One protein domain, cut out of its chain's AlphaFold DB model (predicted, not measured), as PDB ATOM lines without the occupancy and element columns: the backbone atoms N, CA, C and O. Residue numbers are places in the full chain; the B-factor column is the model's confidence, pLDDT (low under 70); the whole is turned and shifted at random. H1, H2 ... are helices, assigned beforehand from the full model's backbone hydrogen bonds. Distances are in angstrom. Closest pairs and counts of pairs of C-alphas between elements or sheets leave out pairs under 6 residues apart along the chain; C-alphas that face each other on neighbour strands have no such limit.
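This is residues 13 to 91 of the 159 residues of the protein "Lyase" of Sphingomonas sp. Leaf22 (UniProt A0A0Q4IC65). Find an up-and-down bundle of H3, H4 and H5, each running against the one before. H2 meets it by one end, and H1 is near H3. The whole is all helix and compact: 79 printed residues with five named helices, H1 to H5, no named strand, radius of gyration of the C-alphas 11.4 A, spans 33 by 27 by 17 A.

After H1, residues 13 to 16, find H2, residues 26 to 38; it touches H3, residues 44 to 56, at a steep tilt of 48 degrees, C-alphas 38 and 50 closest at 5.7 A. H4, residues 62 to 71, forms hairpins with H3 and with H5, residues 77 to 90. H3 and H5 touch, C-alphas 55 and 86 closest at 3.7 A. Every O i to N i+4 pair is within hydrogen-bond range in H2, H3 and H4, and 9 of 10 in H5.

Find C-alpha 13 at (-35.060, -44.164, -9.485), where H1 begins; H2 spans 18.5 A, and H5 20.3 A, to C-alpha 90 at (-35.104, -22.999, 3.131).

The printed part has no cut, and no printed residue is under 70.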
ATOM      1  N   LYS A  13     -36.370 -43.564  -9.188       98.19
ATOM      2  CA  LYS A  13     -35.060 -44.164  -9.485       98.19
ATOM      3  C   LYS A  13     -34.300 -43.373 -10.549       98.19
ATOM      4  O   LYS A  13     -33.134 -43.057 -10.352       98.19
ATOM      5  N   ALA A  14     -34.968 -42.999 -11.640       98.25
ATOM      6  CA  ALA A  14     -34.351 -42.230 -12.718       98.25
ATOM      7  C   ALA A  14     -33.976 -40.797 -12.291       98.25
ATOM      8  O   ALA A  14     -32.948 -40.278 -12.718       98.25
ATOM      9  N   VAL A  15     -34.774 -40.160 -11.424       98.00
ATOM     10  CA  VAL A  15     -34.424 -38.855 -10.831       98.00
ATOM     11  C   VAL A  15     -33.213 -38.990  -9.908       98.00
ATOM     12  O   VAL A  15     -32.280 -38.207 -10.028       98.00
ATOM     13  N   ALA A  16     -33.185 -39.995  -9.029       97.00
ATOM     14  CA  ALA A  16     -32.056 -40.230  -8.128       97.00
ATOM     15  C   ALA A  16     -30.750 -40.596  -8.853       97.00
ATOM     16  O   ALA A  16     -29.666 -40.367  -8.324       97.00
ATOM     17  N   ALA A  17     -30.852 -41.163 -10.056       96.88
ATOM     18  CA  ALA A  17     -29.720 -41.471 -10.924       96.88
ATOM     19  C   ALA A  17     -29.294 -40.294 -11.830       96.88
ATOM     20  O   ALA A  17     -28.461 -40.491 -12.715       96.88
ATOM     21  N   ASP A  18     -29.866 -39.095 -11.650       96.19
ATOM     22  CA  ASP A  18     -29.647 -37.908 -12.495       96.19
ATOM     23  C   ASP A  18     -29.953 -38.127 -13.995       96.19
ATOM     24  O   ASP A  18     -29.506 -37.380 -14.869       96.19
ATOM     25  N   GLU A  19     -30.762 -39.135 -14.328       97.75
ATOM     26  CA  GLU A  19     -31.173 -39.430 -15.708       97.75
ATOM     27  C   GLU A  19     -32.333 -38.532 -16.164       97.75
ATOM     28  O   GLU A  19     -32.592 -38.376 -17.363       97.75
ATOM     29  N   VAL A  20     -33.043 -37.928 -15.205       96.31
ATOM     30  CA  VAL A  20     -34.216 -37.083 -15.431       96.31
ATOM     31  C   VAL A  20     -33.999 -35.706 -14.793       96.31
ATOM     32  O   VAL A  20     -33.964 -35.602 -13.569       96.31
ATOM     33  N   PRO A  21     -33.909 -34.620 -15.587       96.62
ATOM     34  CA  PRO A  21     -33.701 -33.285 -15.043       96.62
ATOM     35  C   PRO A  21     -34.963 -32.765 -14.346       96.62
ATOM     36  O   PRO A  21     -36.084 -33.005 -14.806       96.62
ATOM     37  N   LEU A  22     -34.758 -31.980 -13.285       97.00
ATOM     38  CA  LEU A  22     -35.809 -31.311 -12.503       97.00
ATOM     39  C   LEU A  22     -35.858 -29.785 -12.699       97.00
ATOM     40  O   LEU A  22     -36.753 -29.127 -12.175       97.00
ATOM     41  N   SER A  23     -34.910 -29.205 -13.438       94.75
ATOM     42  CA  SER A  23     -34.888 -27.776 -13.761       94.75
ATOM     43  C   SER A  23     -34.346 -27.494 -15.169       94.75
ATOM     44  O   SER A  23     -33.807 -28.367 -15.853       94.75
ATOM     45  N   GLY A  24     -34.516 -26.250 -15.630       94.62
ATOM     46  CA  GLY A  24     -33.862 -25.736 -16.839       94.62
ATOM     47  C   GLY A  24     -34.577 -26.016 -18.165       94.62
ATOM     48  O   GLY A  24     -34.059 -25.650 -19.219       94.62
ATOM     49  N   SER A  25     -35.761 -26.638 -18.155       96.88
ATOM     50  CA  SER A  25     -36.595 -26.815 -19.355       96.88
ATOM     51  C   SER A  25     -38.050 -27.130 -19.000       96.88
ATOM     52  O   SER A  25     -38.319 -27.648 -17.924       96.88
ATOM     53  N   ALA A  26     -38.978 -26.946 -19.945       96.75
ATOM     54  CA  ALA A  26     -40.384 -27.325 -19.757       96.75
ATOM     55  C   ALA A  26     -40.581 -28.830 -19.472       96.75
ATOM     56  O   ALA A  26     -41.521 -29.220 -18.785       96.75
ATOM     57  N   PHE A  27     -39.690 -29.685 -19.992       97.00
ATOM     58  CA  PHE A  27     -39.679 -31.110 -19.657       97.00
ATOM     59  C   PHE A  27     -39.312 -31.322 -18.186       97.00
ATOM     60  O   PHE A  27     -39.972 -32.082 -17.482       97.00
ATOM     61  N   ALA A  28     -38.297 -30.603 -17.715       97.25
ATOM     62  CA  ALA A  28     -37.842 -30.681 -16.340       97.25
ATOM     63  C   ALA A  28     -38.863 -30.096 -15.348       97.25
ATOM     64  O   ALA A  28     -39.093 -30.685 -14.296       97.25
ATOM     65  N   ASP A  29     -39.564 -29.025 -15.727       97.19
ATOM     66  CA  ASP A  29     -40.663 -28.464 -14.934       97.19
ATOM     67  C   ASP A  29     -41.802 -29.485 -14.760       97.19
ATOM     68  O   ASP A  29     -42.348 -29.639 -13.668       97.19
ATOM     69  N   ALA A  30     -42.133 -30.247 -15.812       98.12
ATOM     70  CA  ALA A  30     -43.112 -31.330 -15.718       98.12
ATOM     71  C   ALA A  30     -42.638 -32.470 -14.795       98.12
ATOM     72  O   ALA A  30     -43.443 -33.032 -14.048       98.12
ATOM     73  N   ASN A  31     -41.338 -32.783 -14.800       98.50
ATOM     74  CA  ASN A  31     -40.757 -33.760 -13.876       98.50
ATOM     75  C   ASN A  31     -40.797 -33.258 -12.430       98.50
ATOM     76  O   ASN A  31     -41.162 -34.027 -11.547       98.50
ATOM     77  N   MET A  32     -40.518 -31.975 -12.182       98.50
ATOM     78  CA  MET A  32     -40.663 -31.371 -10.853       98.50
ATOM     79  C   MET A  32     -42.107 -31.480 -10.346       98.50
ATOM     80  O   MET A  32     -42.337 -31.907  -9.218       98.50
ATOM     81  N   GLN A  33     -43.102 -31.181 -11.188       98.56
ATOM     82  CA  GLN A  33     -44.513 -31.348 -10.814       98.56
ATOM     83  C   GLN A  33     -44.861 -32.810 -10.501       98.56
ATOM     84  O   GLN A  33     -45.598 -33.092  -9.554       98.56
ATOM     85  N   LYS A  34     -44.299 -33.758 -11.257       98.69
ATOM     86  CA  LYS A  34     -44.463 -35.189 -10.981       98.69
ATOM     87  C   LYS A  34     -43.795 -35.601  -9.666       98.69
ATOM     88  O   LYS A  34     -44.396 -36.358  -8.909       98.69
ATOM     89  N   LEU A  35     -42.597 -35.095  -9.373       98.81
ATOM     90  CA  LEU A  35     -41.894 -35.327  -8.110       98.81
ATOM     91  C   LEU A  35     -42.704 -34.798  -6.921       98.81
ATOM     92  O   LEU A  35     -42.919 -35.529  -5.959       98.81
ATOM     93  N   ILE A  36     -43.240 -33.578  -7.027       98.81
ATOM     94  CA  ILE A  36     -44.138 -32.998  -6.019       98.81
ATOM     95  C   ILE A  36     -45.350 -33.908  -5.786       98.81
ATOM     96  O   ILE A  36     -45.679 -34.204  -4.641       98.81
ATOM     97  N   ALA A  37     -45.995 -34.403  -6.846       98.75
ATOM     98  CA  ALA A  37     -47.134 -35.312  -6.709       98.75
ATOM     99  C   ALA A  37     -46.764 -36.629  -5.995       98.75
ATOM    100  O   ALA A  37     -47.561 -37.146  -5.212       98.75
ATOM    101  N   MET A  38     -45.549 -37.141  -6.217       98.81
ATOM    102  CA  MET A  38     -45.049 -38.385  -5.617       98.81
ATOM    103  C   MET A  38     -44.817 -38.284  -4.101       98.81
ATOM    104  O   MET A  38     -44.841 -39.309  -3.426       98.81
ATOM    105  N   THR A  39     -44.709 -37.076  -3.532       98.81
ATOM    106  CA  THR A  39     -44.675 -36.879  -2.063       98.81
ATOM    107  C   THR A  39     -45.964 -37.321  -1.360       98.81
ATOM    108  O   THR A  39     -45.998 -37.437  -0.140       98.81
ATOM    109  N   ARG A  40     -47.040 -37.581  -2.118       98.44
ATOM    110  CA  ARG A  40     -48.351 -38.031  -1.620       98.44
ATOM    111  C   ARG A  40     -48.739 -39.417  -2.142       98.44
ATOM    112  O   ARG A  40     -49.919 -39.763  -2.150       98.44
ATOM    113  N   ASP A  41     -47.771 -40.184  -2.632       98.69
ATOM    114  CA  ASP A  41     -48.010 -41.525  -3.156       98.69
ATOM    115  C   ASP A  41     -48.523 -42.501  -2.084       98.69
ATOM    116  O   ASP A  41     -48.255 -42.356  -0.890       98.69
ATOM    117  N   ALA A  42     -49.267 -43.523  -2.505       98.00
ATOM    118  CA  ALA A  42     -49.755 -44.542  -1.580       98.00
ATOM    119  C   ALA A  42     -48.612 -45.393  -1.001       98.00
ATOM    120  O   ALA A  42     -48.712 -45.858   0.135       98.00
ATOM    121  N   ASP A  43     -47.531 -45.586  -1.762       98.25
ATOM    122  CA  ASP A  43     -46.355 -46.319  -1.315       98.25
ATOM    123  C   ASP A  43     -45.431 -45.408  -0.498       98.25
ATOM    124  O   ASP A  43     -44.987 -44.351  -0.954       98.25
ATOM    125  N   VAL A  44     -45.123 -45.834   0.725       98.19
ATOM    126  CA  VAL A  44     -44.276 -45.072   1.647       98.19
ATOM    127  C   VAL A  44     -42.855 -44.874   1.114       98.19
ATOM    128  O   VAL A  44     -42.301 -43.793   1.295       98.19
ATOM    129  N   SER A  45     -42.296 -45.857   0.398       98.00
ATOM    130  CA  SER A  45     -40.959 -45.739  -0.196       98.00
ATOM    131  C   SER A  45     -40.926 -44.646  -1.261       98.00
ATOM    132  O   SER A  45     -39.957 -43.900  -1.367       98.00
ATOM    133  N   ASN A  46     -42.019 -44.480  -2.011       98.69
ATOM    134  CA  ASN A  46     -42.130 -43.406  -2.987       98.69
ATOM    135  C   ASN A  46     -42.248 -42.041  -2.309       98.69
ATOM    136  O   ASN A  46     -41.601 -41.098  -2.758       98.69
ATOM    137  N   ARG A  47     -43.052 -41.922  -1.241       98.75
ATOM    138  CA  ARG A  47     -43.195 -40.649  -0.512       98.75
ATOM    139  C   ARG A  47     -41.883 -40.189   0.100       98.75
ATOM    140  O   ARG A  47     -41.543 -39.015  -0.017       98.75
ATOM    141  N   ASP A  48     -41.164 -41.119   0.716       98.56
ATOM    142  CA  ASP A  48     -39.862 -40.897   1.335       98.56
ATOM    143  C   ASP A  48     -38.855 -40.369   0.307       98.56
ATOM    144  O   ASP A  48     -38.445 -39.209   0.361       98.56
ATOM    145  N   TRP A  49     -38.598 -41.150  -0.745       98.62
ATOM    146  CA  TRP A  49     -37.664 -40.769  -1.804       98.62
ATOM    147  C   TRP A  49     -38.072 -39.493  -2.534       98.62
ATOM    148  O   TRP A  49     -37.217 -38.664  -2.850       98.62
ATOM    149  N   ALA A  50     -39.365 -39.296  -2.800       98.81
ATOM    150  CA  ALA A  50     -39.838 -38.063  -3.411       98.81
ATOM    151  C   ALA A  50     -39.559 -36.851  -2.517       98.81
ATOM    152  O   ALA A  50     -39.135 -35.813  -3.019       98.81
ATOM    153  N   THR A  51     -39.762 -36.984  -1.205       98.88
ATOM    154  CA  THR A  51     -39.530 -35.908  -0.235       98.88
ATOM    155  C   THR A  51     -38.039 -35.621  -0.069       98.88
ATOM    156  O   THR A  51     -37.658 -34.455  -0.109       98.88
ATOM    157  N   MET A  52     -37.194 -36.652   0.009       98.56
ATOM    158  CA  MET A  52     -35.729 -36.532   0.055       98.56
ATOM    159  C   MET A  52     -35.171 -35.816  -1.190       98.56
ATOM    160  O   MET A  52     -34.390 -34.862  -1.094       98.56
ATOM    161  N   LEU A  53     -35.600 -36.236  -2.386       98.50
ATOM    162  CA  LEU A  53     -35.187 -35.618  -3.652       98.50
ATOM    163  C   LEU A  53     -35.693 -34.173  -3.760       98.50
ATOM    164  O   LEU A  53     -34.969 -33.291  -4.222       98.50
ATOM    165  N   LEU A  54     -36.921 -33.910  -3.301       98.44
ATOM    166  CA  LEU A  54     -37.495 -32.566  -3.278       98.44
ATOM    167  C   LEU A  54     -36.769 -31.649  -2.283       98.44
ATOM    168  O   LEU A  54     -36.523 -30.482  -2.594       98.44
ATOM    169  N   ALA A  55     -36.395 -32.168  -1.110       98.25
ATOM    170  CA  ALA A  55     -35.599 -31.454  -0.123       98.25
ATOM    171  C   ALA A  55     -34.256 -31.022  -0.724       98.25
ATOM    172  O   ALA A  55     -33.903 -29.851  -0.600       98.25
ATOM    173  N   SER A  56     -33.593 -31.929  -1.449       96.50
ATOM    174  CA  SER A  56     -32.283 -31.718  -2.085       96.50
ATOM    175  C   SER A  56     -32.305 -30.844  -3.344       96.50
ATOM    176  O   SER A  56     -31.252 -30.418  -3.818       96.50
ATOM    177  N   ALA A  57     -33.481 -30.560  -3.908       95.50
ATOM    178  CA  ALA A  57     -33.592 -29.700  -5.079       95.50
ATOM    179  C   ALA A  57     -33.187 -28.250  -4.750       95.50
ATOM    180  O   ALA A  57     -33.656 -27.680  -3.769       95.50
ATOM    181  N   GLU A  58     -32.405 -27.601  -5.620       93.31
ATOM    182  CA  GLU A  58     -32.035 -26.180  -5.454       93.31
ATOM    183  C   GLU A  58     -33.232 -25.222  -5.598       93.31
ATOM    184  O   GLU A  58     -33.190 -24.077  -5.149       93.31
ATOM    185  N   ALA A  59     -34.306 -25.676  -6.249       94.12
ATOM    186  CA  ALA A  59     -35.505 -24.881  -6.446       94.12
ATOM    187  C   ALA A  59     -36.250 -24.638  -5.120       94.12
ATOM    188  O   ALA A  59     -36.430 -25.534  -4.288       94.12
ATOM    189  N   ASP A  60     -36.741 -23.410  -4.964       96.81
ATOM    190  CA  ASP A  60     -37.483 -22.960  -3.789       96.81
ATOM    191  C   ASP A  60     -38.733 -22.178  -4.210       96.81
ATOM    192  O   ASP A  60     -38.787 -20.946  -4.164       96.81
ATOM    193  N   THR A  61     -39.729 -22.911  -4.707       96.88
ATOM    194  CA  THR A  61     -41.011 -22.344  -5.139       96.88
ATOM    195  C   THR A  61     -42.091 -22.532  -4.066       96.88
ATOM    196  O   THR A  61     -41.954 -23.402  -3.196       96.88
ATOM    197  N   PRO A  62     -43.192 -21.756  -4.105       97.75
ATOM    198  CA  PRO A  62     -44.321 -21.950  -3.197       97.75
ATOM    199  C   PRO A  62     -44.867 -23.385  -3.199       97.75
ATOM    200  O   PRO A  62     -45.180 -23.913  -2.136       97.75
ATOM    201  N   GLU A  63     -44.915 -24.034  -4.363       98.06
ATOM    202  CA  GLU A  63     -45.408 -25.406  -4.523       98.06
ATOM    203  C   GLU A  63     -44.489 -26.420  -3.829       98.06
ATOM    204  O   GLU A  63     -44.970 -27.340  -3.168       98.06
ATOM    205  N   ILE A  64     -43.166 -26.229  -3.923       98.31
ATOM    206  CA  ILE A  64     -42.176 -27.057  -3.217       98.31
ATOM    207  C   ILE A  64     -42.331 -26.880  -1.706       98.31
ATOM    208  O   ILE A  64     -42.391 -27.861  -0.965       98.31
ATOM    209  N   ARG A  65     -42.442 -25.631  -1.236       98.38
ATOM    210  CA  ARG A  65     -42.638 -25.331   0.190       98.38
ATOM    211  C   ARG A  65     -43.934 -25.938   0.729       98.38
ATOM    212  O   ARG A  65     -43.931 -26.482   1.831       98.38
ATOM    213  N   GLU A  66     -45.023 -25.876  -0.033       98.56
ATOM    214  CA  GLU A  66     -46.300 -26.494   0.335       98.56
ATOM    215  C   GLU A  66     -46.198 -28.025   0.395       98.56
ATOM    216  O   GLU A  66     -46.687 -28.637   1.345       98.56
ATOM    217  N   ALA A  67     -45.534 -28.647  -0.581       98.75
ATOM    218  CA  ALA A  67     -45.324 -30.093  -0.608       98.75
ATOM    219  C   ALA A  67     -44.492 -30.573   0.591       98.75
ATOM    220  O   ALA A  67     -44.902 -31.509   1.276       98.75
ATOM    221  N   LEU A  68     -43.396 -29.880   0.914       98.81
ATOM    222  CA  LEU A  68     -42.585 -30.172   2.100       98.81
ATOM    223  C   LEU A  68     -43.393 -29.988   3.395       98.81
ATOM    224  O   LEU A  68     -43.362 -30.845   4.271       98.81
ATOM    225  N   LEU A  69     -44.186 -28.920   3.522       98.62
ATOM    226  CA  LEU A  69     -45.057 -28.734   4.691       98.62
ATOM    227  C   LEU A  69     -46.131 -29.824   4.816       98.62
ATOM    228  O   LEU A  69     -46.469 -30.234   5.927       98.62
ATOM    229  N   SER A  70     -46.660 -30.305   3.691       98.50
ATOM    230  CA  SER A  70     -47.577 -31.445   3.659       98.50
ATOM    231  C   SER A  70     -46.878 -32.718   4.148       98.50
ATOM    232  O   SER A  70     -47.416 -33.399   5.017       98.50
ATOM    233  N   ALA A  71     -45.677 -33.008   3.640       98.69
ATOM    234  CA  ALA A  71     -44.882 -34.180   4.009       98.69
ATOM    235  C   ALA A  71     -44.392 -34.135   5.469       98.69
ATOM    236  O   ALA A  71     -44.334 -35.161   6.138       98.69
ATOM    237  N   ALA A  72     -44.162 -32.948   6.037       98.31
ATOM    238  CA  ALA A  72     -43.857 -32.784   7.462       98.31
ATOM    239  C   ALA A  72     -45.014 -33.207   8.395       98.31
ATOM    240  O   ALA A  72     -44.823 -33.308   9.607       98.31
ATOM    241  N   ASN A  73     -46.209 -33.460   7.847       97.06
ATOM    242  CA  ASN A  73     -47.369 -34.005   8.554       97.06
ATOM    243  C   ASN A  73     -47.724 -35.439   8.109       97.06
ATOM    244  O   ASN A  73     -48.820 -35.904   8.420       97.06
ATOM    245  N   ASP A  74     -46.835 -36.129   7.386       98.38
ATOM    246  CA  ASP A  74     -47.051 -37.511   6.951       98.38
ATOM    247  C   ASP A  74     -47.215 -38.470   8.143       98.38
ATOM    248  O   ASP A  74     -46.668 -38.267   9.232       98.38
ATOM    249  N   GLU A  75     -47.964 -39.548   7.935       96.38
ATOM    250  CA  GLU A  75     -48.120 -40.609   8.933       96.38
ATOM    251  C   GLU A  75     -46.800 -41.340   9.218       96.38
ATOM    252  O   GLU A  75     -46.607 -41.840  10.324       96.38
ATOM    253  N   ASN A  76     -45.886 -41.376   8.246       97.25
ATOM    254  CA  ASN A  76     -44.602 -42.042   8.369       97.25
ATOM    255  C   ASN A  76     -43.504 -41.085   8.857       97.25
ATOM    256  O   ASN A  76     -43.285 -40.008   8.302       97.25
ATOM    257  N   ASP A  77     -42.779 -41.514   9.885       96.25
ATOM    258  CA  ASP A  77     -41.787 -40.689  10.570       96.25
ATOM    259  C   ASP A  77     -40.568 -40.348   9.695       96.25
ATOM    260  O   ASP A  77     -40.038 -39.241   9.807       96.25
ATOM    261  N   VAL A  78     -40.170 -41.250   8.787       96.06
ATOM    262  CA  VAL A  78     -39.058 -41.040   7.843       96.06
ATOM    263  C   VAL A  78     -39.417 -39.937   6.850       96.06
ATOM    264  O   VAL A  78     -38.679 -38.963   6.725       96.06
ATOM    265  N   VAL A  79     -40.611 -40.017   6.251       98.44
ATOM    266  CA  VAL A  79     -41.124 -38.991   5.326       98.44
ATOM    267  C   VAL A  79     -41.178 -37.621   6.007       98.44
ATOM    268  O   VAL A  79     -40.750 -36.616   5.435       98.44
ATOM    269  N   ARG A  80     -41.660 -37.571   7.259       98.44
ATOM    270  CA  ARG A  80     -41.661 -36.322   8.030       98.44
ATOM    271  C   ARG A  80     -40.250 -35.778   8.226       98.44
ATOM    272  O   ARG A  80     -40.059 -34.575   8.095       98.44
ATOM    273  N   ALA A  81     -39.279 -36.629   8.553       98.25
ATOM    274  CA  ALA A  81     -37.906 -36.204   8.802       98.25
ATOM    275  C   ALA A  81     -37.231 -35.639   7.538       98.25
ATOM    276  O   ALA A  81     -36.630 -34.567   7.619       98.25
ATOM    277  N   GLU A  82     -37.413 -36.270   6.374       98.50
ATOM    278  CA  GLU A  82     -36.931 -35.747   5.082       98.50
ATOM    279  C   GLU A  82     -37.514 -34.364   4.768       98.50
ATOM    280  O   GLU A  82     -36.817 -33.429   4.362       98.50
ATOM    281  N   ALA A  83     -38.809 -34.184   5.037       98.81
ATOM    282  CA  ALA A  83     -39.457 -32.895   4.847       98.81
ATOM    283  C   ALA A  83     -38.827 -31.802   5.723       98.81
ATOM    284  O   ALA A  83     -38.652 -30.666   5.276       98.81
ATOM    285  N   LEU A  84     -38.461 -32.137   6.965       98.81
ATOM    286  CA  LEU A  84     -37.816 -31.197   7.883       98.81
ATOM    287  C   LEU A  84     -36.429 -30.774   7.405       98.81
ATOM    288  O   LEU A  84     -36.091 -29.606   7.596       98.81
ATOM    289  N   VAL A  85     -35.670 -31.648   6.736       98.75
ATOM    290  CA  VAL A  85     -34.410 -31.268   6.072       98.75
ATOM    291  C   VAL A  85     -34.683 -30.195   5.022       98.75
ATOM    292  O   VAL A  85     -34.113 -29.102   5.078       98.75
ATOM    293  N   GLY A  86     -35.631 -30.453   4.116       98.50
ATOM    294  CA  GLY A  86     -35.985 -29.512   3.052       98.50
ATOM    295  C   GLY A  86     -36.481 -28.162   3.579       98.50
ATOM    296  O   GLY A  86     -36.128 -27.116   3.023       98.50
ATOM    297  N   ILE A  87     -37.265 -28.161   4.663       98.75
ATOM    298  CA  ILE A  87     -37.738 -26.931   5.318       98.75
ATOM    299  C   ILE A  87     -36.575 -26.215   6.016       98.75
ATOM    300  O   ILE A  87     -36.449 -25.003   5.859       98.75
ATOM    301  N   ALA A  88     -35.705 -26.923   6.742       98.31
ATOM    302  CA  ALA A  88     -34.581 -26.327   7.467       98.31
ATOM    303  C   ALA A  88     -33.585 -25.624   6.537       98.31
ATOM    304  O   ALA A  88     -33.120 -24.528   6.860       98.31
ATOM    305  N   GLN A  89     -33.323 -26.201   5.360       97.31
ATOM    306  CA  GLN A  89     -32.487 -25.581   4.326       97.31
ATOM    307  C   GLN A  89     -33.060 -24.250   3.812       97.31
ATOM    308  O   GLN A  89     -32.305 -23.341   3.469       97.31
ATOM    309  N   ARG A  90     -34.392 -24.125   3.764       97.38
ATOM    310  CA  ARG A  90     -35.104 -22.999   3.131       97.38
ATOM    311  C   ARG A  90     -35.581 -21.932   4.113       97.38
ATOM    312  O   ARG A  90     -35.691 -20.760   3.750       97.38
ATOM    313  N   ASP A  91     -35.944 -22.326   5.328       97.19
ATOM    314  CA  ASP A  91     -36.455 -21.456   6.386       97.19
ATOM    315  C   ASP A  91     -36.245 -22.110   7.763       97.19
ATOM    316  O   ASP A  91     -37.112 -22.801   8.304       97.19
TER     317      ASP A  91